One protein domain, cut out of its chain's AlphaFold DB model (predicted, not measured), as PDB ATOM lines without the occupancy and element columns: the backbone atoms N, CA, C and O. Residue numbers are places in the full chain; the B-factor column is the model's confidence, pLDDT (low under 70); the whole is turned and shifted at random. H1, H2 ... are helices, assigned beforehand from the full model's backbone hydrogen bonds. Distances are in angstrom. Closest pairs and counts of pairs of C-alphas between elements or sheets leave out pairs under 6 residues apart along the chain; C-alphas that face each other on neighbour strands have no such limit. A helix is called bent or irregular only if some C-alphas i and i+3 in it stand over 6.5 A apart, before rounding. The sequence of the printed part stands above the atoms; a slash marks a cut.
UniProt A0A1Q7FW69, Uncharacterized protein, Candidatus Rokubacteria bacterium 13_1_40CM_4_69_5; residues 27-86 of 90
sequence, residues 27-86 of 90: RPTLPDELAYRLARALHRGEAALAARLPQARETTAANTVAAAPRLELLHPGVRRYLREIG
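AT A GLANCE: This is residues 27 to 86 of the 90 residues of an uncharacterized protein of Candidatus Rokubacteria bacterium 13_1_40CM_4_69_5 (UniProt A0A1Q7FW69). One long helix, H1, kinked toward its last turns, runs along the longest axis; after it the backbone folds back through two short helices, H2 and H3, and a last helix, H4, crosses the first half of H1 at a steep angle. Residues 68 to 75 are the link that brings the chain from H3 round to H4. The printed part has 60 residues with four named helices, in the order H1, H2, H3, H4, and no named strand; its class is all helix, with 42 of the 60 residues in helices. It is compact, with a radius of gyration of the C-alphas of 11.7 A, and spans 31 by 24 by 22 A.

IN THESE COORDINATES: Start at Arg 27, and after residues 27 to 31 find C-alpha 32 at (178.347, 150.525, 620.724), where H1 begins. H1 takes residues 32 to 52 and measures 28.3 A from first to last C-alpha. It is irregular: C-alphas 44 and 47 are 7.7 A apart, and it has a kink of 60 degrees near residue 46. Next comes H2, residues 54 to 58, 8.5 A long, neither bent nor irregular, but only just: C-alphas 55 and 58 are 6.1 A apart. H3, residues 61 to 67, starts at C-alpha 61 at (173.754, 137.921, 631.124) and is 10.1 A long. H4, residues 76 to 84, is 12.4 A long and ends at C-alpha 84 at (184.507, 142.508, 631.011).

HOW THE PARTS SIT: Look first at residues 32 to 40 of H1, the part with which it touches H4; the closest C-alphas, those of Tyr 36 and Gly 77, are 4.3 A apart. H1 and H4 run the same way at a steep tilt of 63 degrees. Beyond the kink, H1 touches H2 with residues 46 to 50 alone, closest at the C-alphas of Ala 50 and Arg 57, 4.6 A apart. H3 is close to H1 but not clearly touching: the closest C-alphas, those of His 43 and Ala 61, are 5.8 A apart, and the lines are about perpendicular at 81 degrees. H3 and H4 are also close but not clearly touching, closest at the C-alphas of Ala 61 and Leu 82, 7.3 A apart; they run opposite ways at a steep tilt of 61 degrees. H2 and H3 meet only through their link, and H2 and H4 are apart. In H3 and H4 every O i to N i+4 pair is within hydrogen-bond range; in H1 14 of 17 are, and in H2 0 of 1, beside 2 of 2 O i to N i+3 pairs.

THE WHOLE: The two C-alphas farthest apart are those of Thr 29 and Ala 51, at 32.4 A, while the first and last printed C-alphas, Arg 27 and Gly 86, are 25.3 A apart. The printed part has no cut. The links H1 to H2 and H2 to H3 are tight, and the link H3 to H4, with 8 residues, is short. The mean pLDDT of the printed part is 96.2, and no printed residue is under 70.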
ATOM      1  N   ARG A  27     169.025 147.429 615.886       95.88
ATOM      2  CA  ARG A  27     169.550 147.739 614.554       95.88
ATOM      3  C   ARG A  27     171.091 147.663 614.550       95.88
ATOM      4  O   ARG A  27     171.696 148.047 615.553       95.88
ATOM      5  N   PRO A  28     171.736 147.295 613.428       91.56
ATOM      6  CA  PRO A  28     173.201 147.245 613.341       91.56
ATOM      7  C   PRO A  28     173.894 148.597 613.564       91.56
ATOM      8  O   PRO A  28     175.063 148.640 613.920       91.56
ATOM      9  N   THR A  29     173.178 149.707 613.357       96.25
ATOM     10  CA  THR A  29     173.683 151.080 613.530       96.25
ATOM     11  C   THR A  29     173.423 151.650 614.929       96.25
ATOM     12  O   THR A  29     173.432 152.871 615.124       96.25
ATOM     13  N   LEU A  30     173.088 150.806 615.908       98.19
ATOM     14  CA  LEU A  30     173.005 151.240 617.296       98.19
ATOM     15  C   LEU A  30     174.434 151.557 617.786       98.19
ATOM     16  O   LEU A  30     175.342 150.767 617.549       98.19
ATOM     17  N   PRO A  31     174.678 152.703 618.444       98.62
ATOM     18  CA  PRO A  31     176.013 153.003 618.946       98.62
ATOM     19  C   PRO A  31     176.486 151.957 619.960       98.62
ATOM     20  O   PRO A  31     175.743 151.599 620.878       98.62
ATOM     21  N   ASP A  32     177.744 151.531 619.842       98.50
ATOM     22  CA  ASP A  32     178.347 150.525 620.724       98.50
ATOM     23  C   ASP A  32     178.229 150.880 622.202       98.50
ATOM     24  O   ASP A  32     177.891 150.020 623.017       98.50
ATOM     25  N   GLU A  33     178.430 152.152 622.551       98.56
ATOM     26  CA  GLU A  33     178.283 152.581 623.941       98.56
ATOM     27  C   GLU A  33     176.859 152.444 624.469       98.56
ATOM     28  O   GLU A  33     176.644 152.082 625.625       98.56
ATOM     29  N   LEU A  34     175.856 152.700 623.630       98.56
ATOM     30  CA  LEU A  34     174.472 152.558 624.060       98.56
ATOM     31  C   LEU A  34     174.136 151.085 624.310       98.56
ATOM     32  O   LEU A  34     173.531 150.760 625.332       98.56
ATOM     33  N   ALA A  35     174.587 150.191 623.430       98.50
ATOM     34  CA  ALA A  35     174.410 148.754 623.604       98.50
ATOM     35  C   ALA A  35     175.137 148.225 624.851       98.50
ATOM     36  O   ALA A  35     174.564 147.448 625.616       98.50
ATOM     37  N   TYR A  36     176.368 148.686 625.097       98.56
ATOM     38  CA  TYR A  36     177.129 148.360 626.305       98.56
ATOM     39  C   TYR A  36     176.389 148.804 627.572       98.56
ATOM     40  O   TYR A  36     176.178 148.010 628.491       98.56
ATOM     41  N   ARG A  37     175.950 150.069 627.618       98.62
ATOM     42  CA  ARG A  37     175.227 150.622 628.770       98.62
ATOM     43  C   ARG A  37     173.916 149.886 629.019       98.62
ATOM     44  O   ARG A  37     173.593 149.640 630.178       98.62
ATOM     45  N   LEU A  38     173.194 149.511 627.961       98.31
ATOM     46  CA  LEU A  38     171.961 148.735 628.067       98.31
ATOM     47  C   LEU A  38     172.223 147.341 628.650       98.31
ATOM     48  O   LEU A  38     171.574 146.973 629.625       98.31
ATOM     49  N   ALA A  39     173.199 146.597 628.120       98.00
ATOM     50  CA  ALA A  39     173.558 145.276 628.643       98.00
ATOM     51  C   ALA A  39     173.952 145.337 630.125       98.00
ATOM     52  O   ALA A  39     173.480 144.544 630.938       98.00
ATOM     53  N   ARG A  40     174.758 146.339 630.493       98.50
ATOM     54  CA  ARG A  40     175.168 146.576 631.879       98.50
ATOM     55  C   ARG A  40     173.998 146.926 632.791       98.50
ATOM     56  O   ARG A  40     173.968 146.472 633.932       98.50
ATOM     57  N   ALA A  41     173.056 147.738 632.317       98.38
ATOM     58  CA  ALA A  41     171.867 148.099 633.080       98.38
ATOM     59  C   ALA A  41     170.947 146.892 633.300       98.38
ATOM     60  O   ALA A  41     170.480 146.700 634.419       98.38
ATOM     61  N   LEU A  42     170.737 146.063 632.270       97.44
ATOM     62  CA  LEU A  42     169.936 144.841 632.369       97.44
ATOM     63  C   LEU A  42     170.544 143.859 633.372       97.44
ATOM     64  O   LEU A  42     169.851 143.462 634.300       97.44
ATOM     65  N   HIS A  43     171.842 143.566 633.258       97.94
ATOM     66  CA  HIS A  43     172.536 142.668 634.187       97.94
ATOM     67  C   HIS A  43     172.482 143.181 635.638       97.94
ATOM     68  O   HIS A  43     172.146 142.448 636.561       97.94
ATOM     69  N   ARG A  44     172.730 144.476 635.869       97.75
ATOM     70  CA  ARG A  44     172.612 145.063 637.219       97.75
ATOM     71  C   ARG A  44     171.174 145.111 637.739       97.75
ATOM     72  O   ARG A  44     170.967 145.205 638.944       97.75
ATOM     73  N   GLY A  45     170.199 145.097 636.836       97.62
ATOM     74  CA  GLY A  45     168.775 145.168 637.130       97.62
ATOM     75  C   GLY A  45     168.085 143.813 637.274       97.62
ATOM     76  O   GLY A  45     166.892 143.809 637.568       97.62
ATOM     77  N   GLU A  46     168.783 142.687 637.098       96.50
ATOM     78  CA  GLU A  46     168.196 141.334 637.067       96.50
ATOM     79  C   GLU A  46     167.267 141.062 638.254       96.50
ATOM     80  O   GLU A  46     166.106 140.702 638.066       96.50
ATOM     81  N   ALA A  47     167.725 141.334 639.479       96.56
ATOM     82  CA  ALA A  47     166.919 141.135 640.683       96.56
ATOM     83  C   ALA A  47     165.643 141.997 640.690       96.56
ATOM     84  O   ALA A  47     164.565 141.532 641.062       96.56
ATOM     85  N   ALA A  48     165.742 143.251 640.238       97.75
ATOM     86  CA  ALA A  48     164.604 144.163 640.172       97.75
ATOM     87  C   ALA A  48     163.604 143.778 639.069       97.75
ATOM     88  O   ALA A  48     162.405 144.032 639.216       97.75
ATOM     89  N   LEU A  49     164.078 143.177 637.975       96.00
ATOM     90  CA  LEU A  49     163.239 142.627 636.911       96.00
ATOM     91  C   LEU A  49     162.522 141.361 637.393       96.00
ATOM     92  O   LEU A  49     161.296 141.283 637.310       96.00
ATOM     93  N   ALA A  50     163.266 140.421 637.980       95.94
ATOM     94  CA  ALA A  50     162.753 139.168 638.531       95.94
ATOM     95  C   ALA A  50     161.696 139.371 639.627       95.94
ATOM     96  O   ALA A  50     160.777 138.563 639.756       95.94
ATOM     97  N   ALA A  51     161.813 140.444 640.414       97.12
ATOM     98  CA  ALA A  51     160.829 140.799 641.433       97.12
ATOM     99  C   ALA A  51     159.495 141.290 640.842       97.12
ATOM    100  O   ALA A  51     158.455 141.137 641.478       97.12
ATOM    101  N   ARG A  52     159.509 141.889 639.643       96.50
ATOM    102  CA  ARG A  52     158.306 142.439 638.992       96.50
ATOM    103  C   ARG A  52     157.635 141.464 638.035       96.50
ATOM    104  O   ARG A  52     156.421 141.512 637.882       96.50
ATOM    105  N   LEU A  53     158.418 140.614 637.381       91.81
ATOM    106  CA  LEU A  53     157.934 139.644 636.410       91.81
ATOM    107  C   LEU A  53     158.657 138.312 636.648       91.81
ATOM    108  O   LEU A  53     159.863 138.244 636.402       91.81
ATOM    109  N   PRO A  54     157.962 137.243 637.082       89.50
ATOM    110  CA  PRO A  54     158.593 135.951 637.351       89.50
ATOM    111  C   PRO A  54     159.422 135.413 636.179       89.50
ATOM    112  O   PRO A  54     160.506 134.876 636.386       89.50
ATOM    113  N   GLN A  55     158.952 135.614 634.946       88.88
ATOM    114  CA  GLN A  55     159.629 135.197 633.717       88.88
ATOM    115  C   GLN A  55     160.955 135.937 633.497       88.88
ATOM    116  O   GLN A  55     161.859 135.401 632.864       88.88
ATOM    117  N   ALA A  56     161.112 137.145 634.047       93.31
ATOM    118  CA  ALA A  56     162.343 137.914 633.915       93.31
ATOM    119  C   ALA A  56     163.504 137.359 634.758       93.31
ATOM    120  O   ALA A  56     164.624 137.839 634.618       93.31
ATOM    121  N   ARG A  57     163.272 136.321 635.578       94.56
ATOM    122  CA  ARG A  57     164.351 135.527 636.197       94.56
ATOM    123  C   ARG A  57     165.280 134.895 635.164       94.56
ATOM    124  O   ARG A  57     166.445 134.673 635.462       94.56
ATOM    125  N   GLU A  58     164.776 134.661 633.956       93.88
ATOM    126  CA  GLU A  58     165.557 134.116 632.847       93.88
ATOM    127  C   GLU A  58     166.305 135.196 632.048       93.88
ATOM    128  O   GLU A  58     167.114 134.869 631.178       93.88
ATOM    129  N   THR A  59     166.076 136.483 632.327       94.62
ATOM    130  CA  THR A  59     166.761 137.603 631.664       94.62
ATOM    131  C   THR A  59     168.131 137.815 632.296       94.62
ATOM    132  O   THR A  59     168.354 138.817 632.965       94.62
ATOM    133  N   THR A  60     169.046 136.865 632.099       96.00
ATOM    134  CA  THR A  60     170.403 136.943 632.656       96.00
ATOM    135  C   THR A  60     171.465 137.187 631.591       96.00
ATOM    136  O   THR A  60     171.320 136.810 630.419       96.00
ATOM    137  N   ALA A  61     172.587 137.786 631.996       96.56
ATOM    138  CA  ALA A  61     173.754 137.921 631.124       96.56
ATOM    139  C   ALA A  61     174.278 136.548 630.647       96.56
ATOM    140  O   ALA A  61     174.672 136.402 629.490       96.56
ATOM    141  N   ALA A  62     174.216 135.525 631.505       96.50
ATOM    142  CA  ALA A  62     174.597 134.156 631.162       96.50
ATOM    143  C   ALA A  62     173.641 133.524 630.135       96.50
ATOM    144  O   ALA A  62     174.099 132.977 629.130       96.50
ATOM    145  N   ASN A  63     172.326 133.673 630.322       96.25
ATOM    146  CA  ASN A  63     171.333 133.185 629.362       96.25
ATOM    147  C   ASN A  63     171.454 133.901 628.012       96.25
ATOM    148  O   ASN A  63     171.260 133.276 626.976       96.25
ATOM    149  N   THR A  64     171.858 135.176 627.996       95.75
ATOM    150  CA  THR A  64     172.153 135.893 626.744       95.75
ATOM    151  C   THR A  64     173.266 135.210 625.947       95.75
ATOM    152  O   THR A  64     173.141 135.056 624.733       95.75
ATOM    153  N   VAL A  65     174.342 134.772 626.610       95.81
ATOM    154  CA  VAL A  65     175.434 134.027 625.959       95.81
ATOM    155  C   VAL A  65     174.956 132.651 625.499       95.81
ATOM    156  O   VAL A  65     175.236 132.262 624.370       95.81
ATOM    157  N   ALA A  66     174.217 131.935 626.348       94.62
ATOM    158  CA  ALA A  66     173.763 130.575 626.063       94.62
ATOM    159  C   ALA A  66     172.709 130.508 624.942       94.62
ATOM    160  O   ALA A  66     172.679 129.541 624.185       94.62
ATOM    161  N   ALA A  67     171.848 131.524 624.832       93.25
ATOM    162  CA  ALA A  67     170.765 131.575 623.852       93.25
ATOM    163  C   ALA A  67     171.183 132.186 622.505       93.25
ATOM    164  O   ALA A  67     170.448 132.054 621.525       93.25
ATOM    165  N   ALA A  68     172.331 132.869 622.430       93.00
ATOM    166  CA  ALA A  68     172.828 133.425 621.179       93.00
ATOM    167  C   ALA A  68     173.210 132.292 620.206       93.00
ATOM    168  O   ALA A  68     174.108 131.512 620.522       93.00
ATOM    169  N   PRO A  69     172.620 132.216 618.995       91.56
ATOM    170  CA  PRO A  69     172.954 131.152 618.041       91.56
ATOM    171  C   PRO A  69     174.431 131.161 617.637       91.56
ATOM    172  O   PRO A  69     175.026 130.118 617.383       91.56
ATOM    173  N   ARG A  70     175.012 132.364 617.560       94.25
ATOM    174  CA  ARG A  70     176.436 132.620 617.352       94.25
ATOM    175  C   ARG A  70     176.824 133.901 618.076       94.25
ATOM    176  O   ARG A  70     176.075 134.880 618.036       94.25
ATOM    177  N   LEU A  71     178.002 133.928 618.690       93.50
ATOM    178  CA  LEU A  71     178.451 135.073 619.487       93.50
ATOM    179  C   LEU A  71     178.651 136.329 618.629       93.50
ATOM    180  O   LEU A  71     178.418 137.444 619.096       93.50
ATOM    181  N   GLU A  72     179.007 136.171 617.352       94.25
ATOM    182  CA  GLU A  72     179.167 137.293 616.416       94.25
ATOM    183  C   GLU A  72     177.858 138.064 616.161       94.25
ATOM    184  O   GLU A  72     177.910 139.213 615.721       94.25
ATOM    185  N   LEU A  73     176.698 137.464 616.459       94.94
ATOM    186  CA  LEU A  73     175.387 138.111 616.340       94.94
ATOM    187  C   LEU A  73     175.064 139.034 617.520       94.94
ATOM    188  O   LEU A  73     174.192 139.893 617.404       94.94
ATOM    189  N   LEU A  74     175.763 138.891 618.649       96.50
ATOM    190  CA  LEU A  74     175.633 139.834 619.755       96.50
ATOM    191  C   LEU A  74     176.240 141.178 619.356       96.50
ATOM    192  O   LEU A  74     177.340 141.229 618.814       96.50
ATOM    193  N   HIS A  75     175.559 142.277 619.669       97.88
ATOM    194  CA  HIS A  75     176.063 143.621 619.379       97.88
ATOM    195  C   HIS A  75     177.494 143.819 619.939       97.88
ATOM    196  O   HIS A  75     177.751 143.380 621.066       97.88
ATOM    197  N   PRO A  76     178.429 144.496 619.236       97.25
ATOM    198  CA  PRO A  76     179.809 144.640 619.713       97.25
ATOM    199  C   PRO A  76     179.913 145.238 621.125       97.25
ATOM    200  O   PRO A  76     180.599 144.670 621.974       97.25
ATOM    201  N   GLY A  77     179.152 146.299 621.422       98.06
ATOM    202  CA  GLY A  77     179.002 146.829 622.788       98.06
ATOM    203  C   GLY A  77     178.545 145.810 623.851       98.06
ATOM    204  O   GLY A  77     179.064 145.816 624.967       98.06
ATOM    205  N   VAL A  78     177.636 144.887 623.511       98.12
ATOM    206  CA  VAL A  78     177.195 143.802 624.414       98.12
ATOM    207  C   VAL A  78     178.332 142.803 624.628       98.12
ATOM    208  O   VAL A  78     178.648 142.477 625.769       98.12
ATOM    209  N   ARG A  79     179.017 142.368 623.559       97.62
ATOM    210  CA  ARG A  79     180.188 141.478 623.676       97.62
ATOM    211  C   ARG A  79     181.291 142.090 624.530       97.62
ATOM    212  O   ARG A  79     181.896 141.379 625.326       97.62
ATOM    213  N   ARG A  80     181.546 143.395 624.382       97.94
ATOM    214  CA  ARG A  80     182.512 144.131 625.211       97.94
ATOM    215  C   ARG A  80     182.165 143.991 626.692       97.94
ATOM    216  O   ARG A  80     183.029 143.618 627.474       97.94
ATOM    217  N   TYR A  81     180.904 144.229 627.051       98.38
ATOM    218  CA  TYR A  81     180.440 144.085 628.428       98.38
ATOM    219  C   TYR A  81     180.552 142.646 628.943       98.38
ATOM    220  O   TYR A  81     181.066 142.419 630.032       98.38
ATOM    221  N   LEU A  82     180.116 141.665 628.151       98.00
ATOM    222  CA  LEU A  82     180.138 140.256 628.550       98.00
ATOM    223  C   LEU A  82     181.566 139.719 628.744       98.00
ATOM    224  O   LEU A  82     181.787 138.903 629.634       98.00
ATOM    225  N   ARG A  83     182.546 140.198 627.964       97.88
ATOM    226  CA  ARG A  83     183.974 139.916 628.202       97.88
ATOM    227  C   ARG A  83     184.476 140.540 629.504       97.88
ATOM    228  O   ARG A  83     185.169 139.869 630.256       97.88
ATOM    229  N   GLU A  84     184.108 141.791 629.786       97.94
ATOM    230  CA  GLU A  84     184.507 142.508 631.011       97.94
ATOM    231  C   GLU A  84     184.070 141.765 632.282       97.94
ATOM    232  O   GLU A  84     184.819 141.706 633.253       97.94
ATOM    233  N   ILE A  85     182.886 141.151 632.260       97.44
ATOM    234  CA  ILE A  85     182.361 140.359 633.383       97.44
ATOM    235  C   ILE A  85     182.735 138.868 633.317       97.44
ATOM    236  O   ILE A  85     182.205 138.074 634.088       97.44
ATOM    237  N   GLY A  86     183.620 138.472 632.396       97.00
ATOM    238  CA  GLY A  86     184.161 137.111 632.311       97.00
ATOM    239  C   GLY A  86     183.234 136.056 631.697       97.00
ATOM    240  O   GLY A  86     183.540 134.869 631.774       97.00
TER     241      GLY A  86